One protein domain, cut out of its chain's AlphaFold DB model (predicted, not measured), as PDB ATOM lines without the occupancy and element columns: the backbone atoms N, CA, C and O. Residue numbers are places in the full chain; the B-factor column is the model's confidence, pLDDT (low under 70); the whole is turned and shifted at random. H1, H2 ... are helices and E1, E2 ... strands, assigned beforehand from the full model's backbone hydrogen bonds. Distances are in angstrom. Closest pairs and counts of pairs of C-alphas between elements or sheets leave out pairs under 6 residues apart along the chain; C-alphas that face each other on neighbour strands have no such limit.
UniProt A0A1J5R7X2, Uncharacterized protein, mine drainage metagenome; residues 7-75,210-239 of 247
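This is residues 7 to 75 and 210 to 239 of the 247 residues of an uncharacterized protein of mine drainage metagenome (UniProt A0A1J5R7X2). A strongly twisted wall of five antiparallel strands has the short helix H1 over one face, while the other face has no helix over it. H2 lies farther out on the side of H1, off the sheet, and is followed by a long unnamed tail, residues 224 to 239. The 99 printed residues hold five named strands and two named helices, in the order E1, E2, H1, E3, E4, E5, H2; the sheet's order is E1, E2, E5, E4, E3. The class is mixed, helices and strands, with under half of the residues, 41 of 99, in named elements. The whole is compact, with a radius of gyration of the C-alphas of 13.3 A and spans of 34 by 34 by 30 A.

E1, residues 7 to 10, begins at C-alpha 7 (142.219, 278.888, 211.828) and is 9.6 A long. E2, residues 13 to 18, is 16.4 A long, and H1, residues 20 to 24, is 6.1 A. E3, residues 44 to 48, is 13.4 A; E4, residues 54 to 59, is 17.0 A; E5, residues 65 to 70, is 15.9 A and ends at C-alpha 70 (142.740, 288.428, 221.963). H2, residues 215 to 223, is 12.5 A and ends at C-alpha 223 (116.901, 288.183, 213.437).

E1, an edge strand, forms a hairpin with E2, antiparallel at 155 degrees, with N 8 and O 15 2.8 A apart, within hydrogen-bond range. E2 is antiparallel to E5 at 165 degrees, with N 67 and O 16 at 2.8 A. E3, E4 and E5 form a meander, each strand the antiparallel neighbour of the one before. In the hairpin of E3 and E4, at 151 degrees, N 47 and O 55 are 2.8 A apart; in that of E4 and E5, at 159 degrees, N 68 and O 56 are 2.8 A apart. H1 is on the sheet, over E2, at a height over the sheet of 7.9 A; its closest C-alphas to E5 are those of Lys 20 and Phe 65, 6.7 A. H2 is not on the sheet, and H1 and H2 are only just apart, with closest C-alphas 8.5 A apart. In H1 and H2 every O i to N i+4 pair is within hydrogen-bond range.

The two C-alphas farthest apart, those of Arg 62 and Gln 239, are 39.9 A apart. Residues 76 to 209 are not printed, and C-alphas 75 and 210 across this cut are 21.5 A apart. Of the links printed whole, H1 to E3 is long, 19 residues, and the others are tight. The mean pLDDT of the printed part is 83.6; residues 218, 221 to 222 and 224 to 239 are under 70.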
ATOM      1  N   TYR A   7     142.246 278.663 210.388       95.44
ATOM      2  CA  TYR A   7     142.219 278.888 211.828       95.44
ATOM      3  C   TYR A   7     143.569 278.483 212.398       95.44
ATOM      4  O   TYR A   7     143.912 277.298 212.420       95.44
ATOM      5  N   THR A   8     144.287 279.458 212.939       93.62
ATOM      6  CA  THR A   8     145.597 279.271 213.551       93.62
ATOM      7  C   THR A   8     145.530 279.667 215.019       93.62
ATOM      8  O   THR A   8     145.154 280.787 215.358       93.62
ATOM      9  N   ARG A   9     145.914 278.747 215.908       92.00
ATOM     10  CA  ARG A   9     146.153 279.081 217.316       92.00
ATOM     11  C   ARG A   9     147.551 279.664 217.453       92.00
ATOM     12  O   ARG A   9     148.526 278.987 217.136       92.00
ATOM     13  N   CYS A  10     147.632 280.894 217.937       90.81
ATOM     14  CA  CYS A  10     148.884 281.579 218.221       90.81
ATOM     15  C   CYS A  10     149.075 281.706 219.738       90.81
ATOM     16  O   CYS A  10     148.150 281.503 220.526       90.81
ATOM     17  N   TYR A  11     150.275 282.091 220.169       88.06
ATOM     18  CA  TYR A  11     150.516 282.410 221.574       88.06
ATOM     19  C   TYR A  11     149.692 283.638 221.990       88.06
ATOM     20  O   TYR A  11     149.962 284.755 221.552       88.06
ATOM     21  N   GLY A  12     148.676 283.417 222.828       88.31
ATOM     22  CA  GLY A  12     147.851 284.477 223.412       88.31
ATOM     23  C   GLY A  12     146.717 285.011 222.526       88.31
ATOM     24  O   GLY A  12     146.060 285.981 222.908       88.31
ATOM     25  N   LEU A  13     146.467 284.405 221.362       95.19
ATOM     26  CA  LEU A  13     145.321 284.745 220.513       95.19
ATOM     27  C   LEU A  13     144.919 283.599 219.579       95.19
ATOM     28  O   LEU A  13     145.739 282.748 219.233       95.19
ATOM     29  N   ASP A  14     143.679 283.641 219.095       96.12
ATOM     30  CA  ASP A  14     143.273 282.902 217.894       96.12
ATOM     31  C   ASP A  14     143.344 283.824 216.664       96.12
ATOM     32  O   ASP A  14     142.924 284.982 216.724       96.12
ATOM     33  N   LEU A  15     143.847 283.309 215.541       96.75
ATOM     34  CA  LEU A  15     143.840 283.975 214.239       96.75
ATOM     35  C   LEU A  15     142.913 283.219 213.287       96.75
ATOM     36  O   LEU A  15     143.126 282.038 213.022       96.75
ATOM     37  N   ILE A  16     141.911 283.915 212.752       97.44
ATOM     38  CA  ILE A  16     140.963 283.365 211.779       97.44
ATOM     39  C   ILE A  16     141.036 284.199 210.502       97.44
ATOM     40  O   ILE A  16     140.741 285.394 210.526       97.44
ATOM     41  N   GLU A  17     141.424 283.588 209.386       96.69
ATOM     42  CA  GLU A  17     141.553 284.260 208.091       96.69
ATOM     43  C   GLU A  17     140.582 283.675 207.064       96.69
ATOM     44  O   GLU A  17     140.513 282.464 206.875       96.69
ATOM     45  N   GLY A  18     139.844 284.530 206.358       96.62
ATOM     46  CA  GLY A  18     138.800 284.089 205.429       96.62
ATOM     47  C   GLY A  18     138.100 285.242 204.720       96.62
ATOM     48  O   GLY A  18     138.537 286.395 204.798       96.62
ATOM     49  N   THR A  19     137.009 284.937 204.021       96.31
ATOM     50  CA  THR A  19     136.048 285.955 203.573       96.31
ATOM     51  C   THR A  19     135.245 286.491 204.760       96.31
ATOM     52  O   THR A  19     135.282 285.939 205.866       96.31
ATOM     53  N   LYS A  20     134.499 287.577 204.539       96.00
ATOM     54  CA  LYS A  20     133.599 288.140 205.550       96.00
ATOM     55  C   LYS A  20     132.598 287.099 206.046       96.00
ATOM     56  O   LYS A  20     132.472 286.898 207.248       96.00
ATOM     57  N   GLU A  21     131.950 286.398 205.122       94.38
ATOM     58  CA  GLU A  21     130.920 285.392 205.393       94.38
ATOM     59  C   GLU A  21     131.501 284.231 206.203       94.38
ATOM     60  O   GLU A  21     130.893 283.753 207.159       94.38
ATOM     61  N   GLN A  22     132.724 283.812 205.868       95.19
ATOM     62  CA  GLN A  22     133.423 282.756 206.590       95.19
ATOM     63  C   GLN A  22     133.751 283.164 208.028       95.19
ATOM     64  O   GLN A  22     133.501 282.388 208.945       95.19
ATOM     65  N   ILE A  23     134.254 284.378 208.261       96.38
ATOM     66  CA  ILE A  23     134.514 284.875 209.622       96.38
ATOM     67  C   ILE A  23     133.200 285.043 210.399       96.38
ATOM     68  O   ILE A  23     133.112 284.659 211.567       96.38
ATOM     69  N   GLN A  24     132.151 285.539 209.745       95.19
ATOM     70  CA  GLN A  24     130.817 285.672 210.332       95.19
ATOM     71  C   GLN A  24     130.188 284.320 210.692       95.19
ATOM     72  O   GLN A  24     129.454 284.251 211.676       95.19
ATOM     73  N   SER A  25     130.537 283.229 210.000       93.19
ATOM     74  CA  SER A  25     130.095 281.875 210.376       93.19
ATOM     75  C   SER A  25     130.594 281.425 211.760       93.19
ATOM     76  O   SER A  25     129.972 280.578 212.395       93.19
ATOM     77  N   TYR A  26     131.657 282.044 212.284       93.12
ATOM     78  CA  TYR A  26     132.145 281.854 213.656       93.12
ATOM     79  C   TYR A  26     131.479 282.814 214.661       93.12
ATOM     80  O   TYR A  26     131.888 282.899 215.816       93.12
ATOM     81  N   GLY A  27     130.462 283.570 214.236       94.12
ATOM     82  CA  GLY A  27     129.778 284.575 215.051       94.12
ATOM     83  C   GLY A  27     130.576 285.859 215.274       94.12
ATOM     84  O   GLY A  27     130.232 286.647 216.152       94.12
ATOM     85  N   ILE A  28     131.644 286.080 214.507       95.75
ATOM     86  CA  ILE A  28     132.511 287.253 214.622       95.75
ATOM     87  C   ILE A  28     132.045 288.333 213.645       95.75
ATOM     88  O   ILE A  28     131.934 288.096 212.445       95.75
ATOM     89  N   GLY A  29     131.829 289.552 214.145       94.75
ATOM     90  CA  GLY A  29     131.494 290.699 213.290       94.75
ATOM     91  C   GLY A  29     130.118 290.597 212.618       94.75
ATOM     92  O   GLY A  29     129.917 291.159 211.539       94.75
ATOM     93  N   LEU A  30     129.173 289.877 213.227       92.88
ATOM     94  CA  LEU A  30     127.782 289.852 212.773       92.88
ATOM     95  C   LEU A  30     127.197 291.269 212.801       92.88
ATOM     96  O   LEU A  30     127.366 291.983 213.787       92.88
ATOM     97  N   ASN A  31     126.532 291.668 211.715       90.06
ATOM     98  CA  ASN A  31     125.916 292.993 211.546       90.06
ATOM     99  C   ASN A  31     126.882 294.186 211.665       90.06
ATOM    100  O   ASN A  31     126.450 295.322 211.836       90.06
ATOM    101  N   VAL A  32     128.193 293.957 211.552       92.44
ATOM    102  CA  VAL A  32     129.194 295.029 211.531       92.44
ATOM    103  C   VAL A  32     129.754 295.173 210.119       92.44
ATOM    104  O   VAL A  32     130.041 294.179 209.451       92.44
ATOM    105  N   ALA A  33     129.923 296.416 209.664       94.88
ATOM    106  CA  ALA A  33     130.615 296.708 208.415       94.88
ATOM    107  C   ALA A  33     132.112 296.372 208.549       94.88
ATOM    108  O   ALA A  33     132.778 296.827 209.482       94.88
ATOM    109  N   PHE A  34     132.632 295.556 207.632       96.56
ATOM    110  CA  PHE A  34     134.029 295.120 207.616       96.56
ATOM    111  C   PHE A  34     134.946 296.210 207.044       96.56
ATOM    112  O   PHE A  34     134.485 297.072 206.296       96.56
ATOM    113  N   PRO A  35     136.253 296.204 207.367       96.69
ATOM    114  CA  PRO A  35     137.152 297.263 206.927       96.69
ATOM    115  C   PRO A  35     137.162 297.467 205.403       96.69
ATOM    116  O   PRO A  35     137.374 296.527 204.631       96.69
ATOM    117  N   GLY A  36     136.943 298.710 204.973       94.38
ATOM    118  CA  GLY A  36     136.803 299.087 203.563       94.38
ATOM    119  C   GLY A  36     135.388 298.968 202.981       94.38
ATOM    120  O   GLY A  36     135.207 299.278 201.804       94.38
ATOM    121  N   GLU A  37     134.396 298.542 203.765       95.19
ATOM    122  CA  GLU A  37     132.978 298.683 203.419       95.19
ATOM    123  C   GLU A  37     132.464 300.095 203.741       95.19
ATOM    124  O   GLU A  37     133.054 300.836 204.532       95.19
ATOM    125  N   ALA A  38     131.334 300.475 203.142       95.31
ATOM    126  CA  ALA A  38     130.700 301.758 203.420       95.31
ATOM    127  C   ALA A  38     130.379 301.893 204.923       95.31
ATOM    128  O   ALA A  38     129.676 301.065 205.496       95.31
ATOM    129  N   GLY A  39     130.902 302.945 205.560       90.88
ATOM    130  CA  GLY A  39     130.697 303.218 206.987       90.88
ATOM    131  C   GLY A  39     131.684 302.532 207.943       90.88
ATOM    132  O   GLY A  39     131.638 302.813 209.143       90.88
ATOM    133  N   ALA A  40     132.598 301.688 207.450       92.69
ATOM    134  CA  ALA A  40     133.672 301.105 208.252       92.69
ATOM    135  C   ALA A  40     134.990 301.903 208.129       92.69
ATOM    136  O   ALA A  40     135.259 302.499 207.084       92.69
ATOM    137  N   PRO A  41     135.858 301.891 209.158       92.94
ATOM    138  CA  PRO A  41     137.254 302.298 209.025       92.94
ATOM    139  C   PRO A  41     137.978 301.502 207.930       92.94
ATOM    140  O   PRO A  41     137.690 300.327 207.717       92.94
ATOM    141  N   ASP A  42     138.973 302.105 207.282       92.12
ATOM    142  CA  ASP A  42     139.687 301.447 206.177       92.12
ATOM    143  C   ASP A  42     140.584 300.282 206.646       92.12
ATOM    144  O   ASP A  42     140.693 299.251 205.981       92.12
ATOM    145  N   HIS A  43     141.210 300.413 207.821       88.81
ATOM    146  CA  HIS A  43     142.275 299.493 208.239       88.81
ATOM    147  C   HIS A  43     141.835 298.398 209.212       88.81
ATOM    148  O   HIS A  43     142.369 297.290 209.155       88.81
ATOM    149  N   GLY A  44     140.869 298.663 210.092       95.25
ATOM    150  CA  GLY A  44     140.425 297.658 211.049       95.25
ATOM    151  C   GLY A  44     139.234 298.075 211.901       95.25
ATOM    152  O   GLY A  44     138.986 299.261 212.110       95.25
ATOM    153  N   ILE A  45     138.519 297.080 212.419       96.69
ATOM    154  CA  ILE A  45     137.409 297.258 213.362       96.69
ATOM    155  C   ILE A  45     137.622 296.401 214.604       96.69
ATOM    156  O   ILE A  45     138.231 295.337 214.537       96.69
ATOM    157  N   THR A  46     137.105 296.860 215.743       96.62
ATOM    158  CA  THR A  46     137.069 296.071 216.981       96.62
ATOM    159  C   THR A  46     135.647 295.568 217.225       96.62
ATOM    160  O   THR A  46     134.694 296.330 217.084       96.62
ATOM    161  N   THR A  47     135.515 294.297 217.593       96.00
ATOM    162  CA  THR A  47     134.259 293.637 217.976       96.00
ATOM    163  C   THR A  47     134.537 292.594 219.068       96.00
ATOM    164  O   THR A  47     135.603 292.622 219.691       96.00
ATOM    165  N   VAL A  48     133.600 291.681 219.312       95.81
ATOM    166  CA  VAL A  48     133.767 290.523 220.193       95.81
ATOM    167  C   VAL A  48     133.379 289.223 219.498       95.81
ATOM    168  O   VAL A  48     132.603 289.232 218.541       95.81
ATOM    169  N   ASP A  49     133.937 288.110 219.964       95.31
ATOM    170  CA  ASP A  49     133.526 286.771 219.543       95.31
ATOM    171  C   ASP A  49     132.389 286.225 220.439       95.31
ATOM    172  O   ASP A  49     132.062 286.824 221.471       95.31
ATOM    173  N   PRO A  50     131.786 285.067 220.107       93.25
ATOM    174  CA  PRO A  50     130.740 284.452 220.930       93.25
ATOM    175  C   PRO A  50     131.162 284.040 222.349       93.25
ATOM    176  O   PRO A  50     130.300 283.726 223.167       93.25
ATOM    177  N   ARG A  51     132.468 283.999 222.642       91.94
ATOM    178  CA  ARG A  51     133.018 283.721 223.979       91.94
ATOM    179  C   ARG A  51     133.162 285.013 224.802       91.94
ATOM    180  O   ARG A  51     133.456 284.941 225.994       91.94
ATOM    181  N   GLY A  52     132.936 286.178 224.189       93.50
ATOM    182  CA  GLY A  52     133.077 287.502 224.792       93.50
ATOM    183  C   GLY A  52     134.495 288.072 224.720       93.50
ATOM    184  O   GLY A  52     134.771 289.092 225.350       93.50
ATOM    185  N   PHE A  53     135.407 287.441 223.974       95.25
ATOM    186  CA  PHE A  53     136.773 287.934 223.816       95.25
ATOM    187  C   PHE A  53     136.844 289.054 222.787       95.25
ATOM    188  O   PHE A  53     136.114 289.059 221.796       95.25
ATOM    189  N   ARG A  54     137.759 290.003 223.005       96.44
ATOM    190  CA  ARG A  54     137.980 291.125 222.091       96.44
ATOM    191  C   ARG A  54     138.544 290.616 220.767       96.44
ATOM    192  O   ARG A  54     139.579 289.956 220.752       96.44
ATOM    193  N   VAL A  55     137.927 291.015 219.660       97.56
ATOM    194  CA  VAL A  55     138.386 290.697 218.306       97.56
ATOM    195  C   VAL A  55     138.767 291.967 217.569       97.56
ATOM    196  O   VAL A  55     138.024 292.948 217.602       97.56
ATOM    197  N   VAL A  56     139.893 291.944 216.861       97.44
ATOM    198  CA  VAL A  56     140.222 292.971 215.866       97.44
ATOM    199  C   VAL A  56     140.222 292.352 214.482       97.44
ATOM    200  O   VAL A  56     140.919 291.371 214.243       97.44
ATOM    201  N   ILE A  57     139.428 292.915 213.577       98.06
ATOM    202  CA  ILE A  57     139.321 292.461 212.191       98.06
ATOM    203  C   ILE A  57     140.075 293.445 211.307       98.06
ATOM    204  O   ILE A  57     139.786 294.642 211.347       98.06
ATOM    205  N   TYR A  58     141.001 292.942 210.496       97.44
ATOM    206  CA  TYR A  58     141.796 293.722 209.549       97.44
ATOM    207  C   TYR A  58     141.525 293.283 208.113       97.44
ATOM    208  O   TYR A  58     141.281 292.103 207.844       97.44
ATOM    209  N   LYS A  59     141.629 294.230 207.177       96.75
ATOM    210  CA  LYS A  59     141.576 293.945 205.739       96.75
ATOM    211  C   LYS A  59     142.857 293.248 205.286       96.75
ATOM    212  O   LYS A  59     143.960 293.688 205.609       96.75
ATOM    213  N   LYS A  60     142.719 292.195 204.487       95.00
ATOM    214  CA  LYS A  60     143.809 291.539 203.755       95.00
ATOM    215  C   LYS A  60     143.618 291.770 202.247       95.00
ATOM    216  O   LYS A  60     142.524 292.126 201.800       95.00
ATOM    217  N   PRO A  61     144.671 291.601 201.428       93.50
ATOM    218  CA  PRO A  61     144.533 291.670 199.977       93.50
ATOM    219  C   PRO A  61     143.461 290.709 199.448       93.50
ATOM    220  O   PRO A  61     143.196 289.668 200.046       93.50
ATOM    221  N   ARG A  62     142.903 291.034 198.274       92.12
ATOM    222  CA  ARG A  62     141.971 290.165 197.527       92.12
ATOM    223  C   ARG A  62     140.658 289.859 198.267       92.12
ATOM    224  O   ARG A  62     140.155 288.747 198.192       92.12
ATOM    225  N   GLY A  63     140.116 290.849 198.980       91.56
ATOM    226  CA  GLY A  63     138.802 290.743 199.630       91.56
ATOM    227  C   GLY A  63     138.762 289.807 200.841       91.56
ATOM    228  O   GLY A  63     137.683 289.403 201.263       91.56
ATOM    229  N   ARG A  64     139.926 289.447 201.392       95.94
ATOM    230  CA  ARG A  64     140.032 288.626 202.600       95.94
ATOM    231  C   ARG A  64     140.156 289.491 203.844       95.94
ATOM    232  O   ARG A  64     140.491 290.675 203.777       95.94
ATOM    233  N   PHE A  65     139.962 288.857 204.987       97.06
ATOM    234  CA  PHE A  65     140.076 289.474 206.296       97.06
ATOM    235  C   PHE A  65     140.817 288.553 207.258       97.06
ATOM    236  O   PHE A  65     140.868 287.339 207.058       97.06
ATOM    237  N   ALA A  66     141.386 289.152 208.300       97.75
ATOM    238  CA  ALA A  66     141.981 288.450 209.428       97.75
ATOM    239  C   ALA A  66     141.331 288.937 210.722       97.75
ATOM    240  O   ALA A  66     141.381 290.131 211.018       97.75
ATOM    241  N   ALA A  67     140.730 288.025 211.480       98.00
ATOM    242  CA  ALA A  67     140.172 288.268 212.802       98.00
ATOM    243  C   ALA A  67     141.146 287.763 213.874       98.00
ATOM    244  O   ALA A  67     141.422 286.569 213.966       98.00
ATOM    245  N   HIS A  68     141.674 288.688 214.673       97.69
ATOM    246  CA  HIS A  68     142.565 288.415 215.795       97.69
ATOM    247  C   HIS A  68     141.743 288.403 217.082       97.69
ATOM    248  O   HIS A  68     141.284 289.460 217.519       97.69
ATOM    249  N   VAL A  69     141.544 287.233 217.686       97.19
ATOM    250  CA  VAL A  69     140.812 287.080 218.947       97.19
ATOM    251  C   VAL A  69     141.791 287.117 220.113       97.19
ATOM    252  O   VAL A  69     142.534 286.166 220.333       97.19
ATOM    253  N   HIS A  70     141.803 288.211 220.864       95.00
ATOM    254  CA  HIS A  70     142.740 288.428 221.963       95.00
ATOM    255  C   HIS A  70     142.225 287.818 223.265       95.00
ATOM    256  O   HIS A  70     141.137 288.167 223.735       95.00
ATOM    257  N   PHE A  71     143.034 286.961 223.886       94.44
ATOM    258  CA  PHE A  71     142.711 286.422 225.203       94.44
ATOM    259  C   PHE A  71     143.048 287.434 226.308       94.44
ATOM    260  O   PHE A  71     144.032 288.174 226.200       94.44
ATOM    261  N   PRO A  72     142.240 287.503 227.378       92.44
ATOM    262  CA  PRO A  72     142.499 288.412 228.483       92.44
ATOM    263  C   PRO A  72     143.754 287.993 229.253       92.44
ATOM    264  O   PRO A  72     144.084 286.811 229.334       92.44
ATOM    265  N   ASN A  73     144.418 288.968 229.877       92.12
ATOM    266  CA  ASN A  73     145.579 288.768 230.757       92.12
ATOM    267  C   ASN A  73     146.810 288.129 230.093       92.12
ATOM    268  O   ASN A  73     147.721 287.694 230.795       92.12
ATOM    269  N   VAL A  74     146.858 288.072 228.762       91.94
ATOM    270  CA  VAL A  74     148.062 287.690 228.021       91.94
ATOM    271  C   VAL A  74     149.116 288.779 228.248       91.94
ATOM    272  O   VAL A  74     148.847 289.932 227.907       91.94
ATOM    273  N   PRO A  75     150.283 288.468 228.842       92.44
ATOM    274  CA  PRO A  75     151.356 289.443 228.988       92.44
ATOM    275  C   PRO A  75     151.805 289.965 227.622       92.44
ATOM    276  O   PRO A  75     151.776 289.235 226.629       92.44
ATOM    277  N   LEU A 210     137.269 278.193 219.082       91.00
ATOM    278  CA  LEU A 210     136.027 278.665 218.496       91.00
ATOM    279  C   LEU A 210     135.649 277.713 217.360       91.00
ATOM    280  O   LEU A 210     136.459 277.458 216.471       91.00
ATOM    281  N   GLU A 211     134.435 277.187 217.419       87.94
ATOM    282  CA  GLU A 211     133.860 276.342 216.377       87.94
ATOM    283  C   GLU A 211     132.860 277.164 215.549       87.94
ATOM    284  O   GLU A 211     132.275 278.118 216.083       87.94
ATOM    285  N   PRO A 212     132.636 276.817 214.267       82.00
ATOM    286  CA  PRO A 212     131.578 277.429 213.474       82.00
ATOM    287  C   PRO A 212     130.226 277.326 214.189       82.00
ATOM    288  O   PRO A 212     129.880 276.284 214.754       82.00
ATOM    289  N   LEU A 213     129.438 278.401 214.159       72.88
ATOM    290  CA  LEU A 213     128.087 278.370 214.699       72.88
ATOM    291  C   LEU A 213     127.185 277.538 213.775       72.88
ATOM    292  O   LEU A 213     127.266 277.667 212.552       72.88
ATOM    293  N   PRO A 214     126.286 276.706 214.329       73.12
ATOM    294  CA  PRO A 214     125.291 276.024 213.516       73.12
ATOM    295  C   PRO A 214     124.343 277.050 212.871       73.12
ATOM    296  O   PRO A 214     124.047 278.084 213.474       73.12
ATOM    297  N   ALA A 215     123.840 276.746 211.669       75.88
ATOM    298  CA  ALA A 215     123.054 277.674 210.843       75.88
ATOM    299  C   ALA A 215     121.892 278.347 211.599       75.88
ATOM    300  O   ALA A 215     121.780 279.570 211.587       75.88
ATOM    301  N   TRP A 216     121.120 277.576 212.374       74.81
ATOM    302  CA  TRP A 216     119.991 278.092 213.163       74.81
ATOM    303  C   TRP A 216     120.390 279.187 214.168       74.81
ATOM    304  O   TRP A 216     119.599 280.070 214.497       74.81
ATOM    305  N   LYS A 217     121.624 279.147 214.688       74.00
ATOM    306  CA  LYS A 217     122.123 280.132 215.655       74.00
ATOM    307  C   LYS A 217     122.573 281.414 214.958       74.00
ATOM    308  O   LYS A 217     122.432 282.486 215.537       74.00
ATOM    309  N   LEU A 218     123.079 281.313 213.727       66.69
ATOM    310  CA  LEU A 218     123.388 282.472 212.887       66.69
ATOM    311  C   LEU A 218     122.108 283.215 212.493       66.69
ATOM    312  O   LEU A 218     122.052 284.431 212.649       66.69
ATOM    313  N   GLU A 219     121.077 282.482 212.067       73.81
ATOM    314  CA  GLU A 219     119.757 283.032 211.724       73.81
ATOM    315  C   GLU A 219     119.155 283.791 212.910       73.81
ATOM    316  O   GLU A 219     118.841 284.974 212.803       73.81
ATOM    317  N   ARG A 220     119.138 283.168 214.092       75.12
ATOM    318  CA  ARG A 220     118.612 283.788 215.314       75.12
ATOM    319  C   ARG A 220     119.395 285.038 215.748       75.12
ATOM    320  O   ARG A 220     118.805 285.994 216.247       75.12
ATOM    321  N   LEU A 221     120.718 285.061 215.563       69.38
ATOM    322  CA  LEU A 221     121.545 286.245 215.849       69.38
ATOM    323  C   LEU A 221     121.327 287.376 214.830       69.38
ATOM    324  O   LEU A 221     121.422 288.548 215.200       69.38
ATOM    325  N   ALA A 222     121.023 287.040 213.574       67.25
ATOM    326  CA  ALA A 222     120.662 288.009 212.546       67.25
ATOM    327  C   ALA A 222     119.267 288.611 212.800       67.25
ATOM    328  O   ALA A 222     119.101 289.826 212.715       67.25
ATOM    329  N   GLU A 223     118.291 287.781 213.177       70.94
ATOM    330  CA  GLU A 223     116.901 288.183 213.437       70.94
ATOM    331  C   GLU A 223     116.750 289.081 214.664       70.94
ATOM    332  O   GLU A 223     115.998 290.056 214.640       70.94
ATOM    333  N   HIS A 224     117.466 288.779 215.750       63.28
ATOM    334  CA  HIS A 224     117.309 289.524 216.999       63.28
ATOM    335  C   HIS A 224     118.011 290.876 217.018       63.28
ATOM    336  O   HIS A 224     117.943 291.545 218.050       63.28
ATOM    337  N   GLY A 225     118.653 291.287 215.915       50.97
ATOM    338  CA  GLY A 225     119.199 292.632 215.768       50.97
ATOM    339  C   GLY A 225     119.944 293.067 217.021       50.97
ATOM    340  O   GLY A 225     119.653 294.133 217.566       50.97
ATOM    341  N   LEU A 226     120.849 292.215 217.528       48.50
ATOM    342  CA  LEU A 226     121.792 292.608 218.567       48.50
ATOM    343  C   LEU A 226     122.738 293.630 217.928       48.50
ATOM    344  O   LEU A 226     123.879 293.325 217.601       48.50
ATOM    345  N   GLU A 227     122.223 294.842 217.711       39.62
ATOM    346  CA  GLU A 227     122.992 296.067 217.651       39.62
ATOM    347  C   GLU A 227     123.958 295.957 218.829       39.62
ATOM    348  O   GLU A 227     123.503 295.921 219.984       39.62
ATOM    349  N   PRO A 228     125.273 295.816 218.584       42.84
ATOM    350  CA  PRO A 228     126.225 295.912 219.662       42.84
ATOM    351  C   PRO A 228     125.988 297.302 220.226       42.84
ATOM    352  O   PRO A 228     126.330 298.290 219.575       42.84
ATOM    353  N   ARG A 229     125.327 297.397 221.389       39.53
ATOM    354  CA  ARG A 229     125.181 298.669 222.089       39.53
ATOM    355  C   ARG A 229     126.599 299.196 222.197       39.53
ATOM    356  O   ARG A 229     127.403 298.642 222.942       39.53
ATOM    357  N   ARG A 230     126.917 300.223 221.403       37.44
ATOM    358  CA  ARG A 230     128.151 300.987 221.527       37.44
ATOM    359  C   ARG A 230     128.065 301.674 222.878       37.44
ATOM    360  O   ARG A 230     127.650 302.824 222.974       37.44
ATOM    361  N   THR A 231     128.396 300.957 223.941       37.66
ATOM    362  CA  THR A 231     128.728 301.604 225.192       37.66
ATOM    363  C   THR A 231     130.074 302.287 224.957       37.66
ATOM    364  O   THR A 231     131.010 301.645 224.478       37.66
ATOM    365  N   PRO A 232     130.209 303.586 225.268       41.00
ATOM    366  CA  PRO A 232     131.487 304.292 225.164       41.00
ATOM    367  C   PRO A 232     132.586 303.714 226.084       41.00
ATOM    368  O   PRO A 232     133.733 304.143 226.022       41.00
ATOM    369  N   SER A 233     132.267 302.702 226.895       41.28
ATOM    370  CA  SER A 233     133.205 301.877 227.650       41.28
ATOM    371  C   SER A 233     133.044 300.399 227.274       41.28
ATOM    372  O   SER A 233     131.944 299.852 227.361       41.28
ATOM    373  N   ASN A 234     134.151 299.759 226.887       39.44
ATOM    374  CA  ASN A 234     134.299 298.357 226.467       39.44
ATOM    375  C   ASN A 234     134.018 297.315 227.579       39.44
ATOM    376  O   ASN A 234     134.837 296.427 227.808       39.44
ATOM    377  N   VAL A 235     132.900 297.403 228.296       35.72
ATOM    378  CA  VAL A 235     132.513 296.396 229.295       35.72
ATOM    379  C   VAL A 235     131.202 295.764 228.856       35.72
ATOM    380  O   VAL A 235     130.143 296.377 228.952       35.72
ATOM    381  N   ILE A 236     131.286 294.532 228.353       45.06
ATOM    382  CA  ILE A 236     130.113 293.674 228.209       45.06
ATOM    383  C   ILE A 236     129.678 293.296 229.619       45.06
ATOM    384  O   ILE A 236     130.450 292.697 230.371       45.06
ATOM    385  N   ASP A 237     128.447 293.645 229.978       49.22
ATOM    386  CA  ASP A 237     127.812 293.134 231.186       49.22
ATOM    387  C   ASP A 237     127.599 291.618 231.026       49.22
ATOM    388  O   ASP A 237     126.649 291.142 230.398       49.22
ATOM    389  N   LEU A 238     128.544 290.853 231.576       42.31
ATOM    390  CA  LEU A 238     128.545 289.393 231.563       42.31
ATOM    391  C   LEU A 238     127.316 288.798 232.264       42.31
ATOM    392  O   LEU A 238     126.937 287.674 231.932       42.31
ATOM    393  N   GLN A 239     126.679 289.507 233.205       44.19
ATOM    394  CA  GLN A 239     125.448 289.031 233.839       44.19
ATOM    395  C   GLN A 239     124.250 289.190 232.904       44.19
ATOM    396  O   GLN A 239     123.496 288.232 232.735       44.19
TER     397      GLN A 239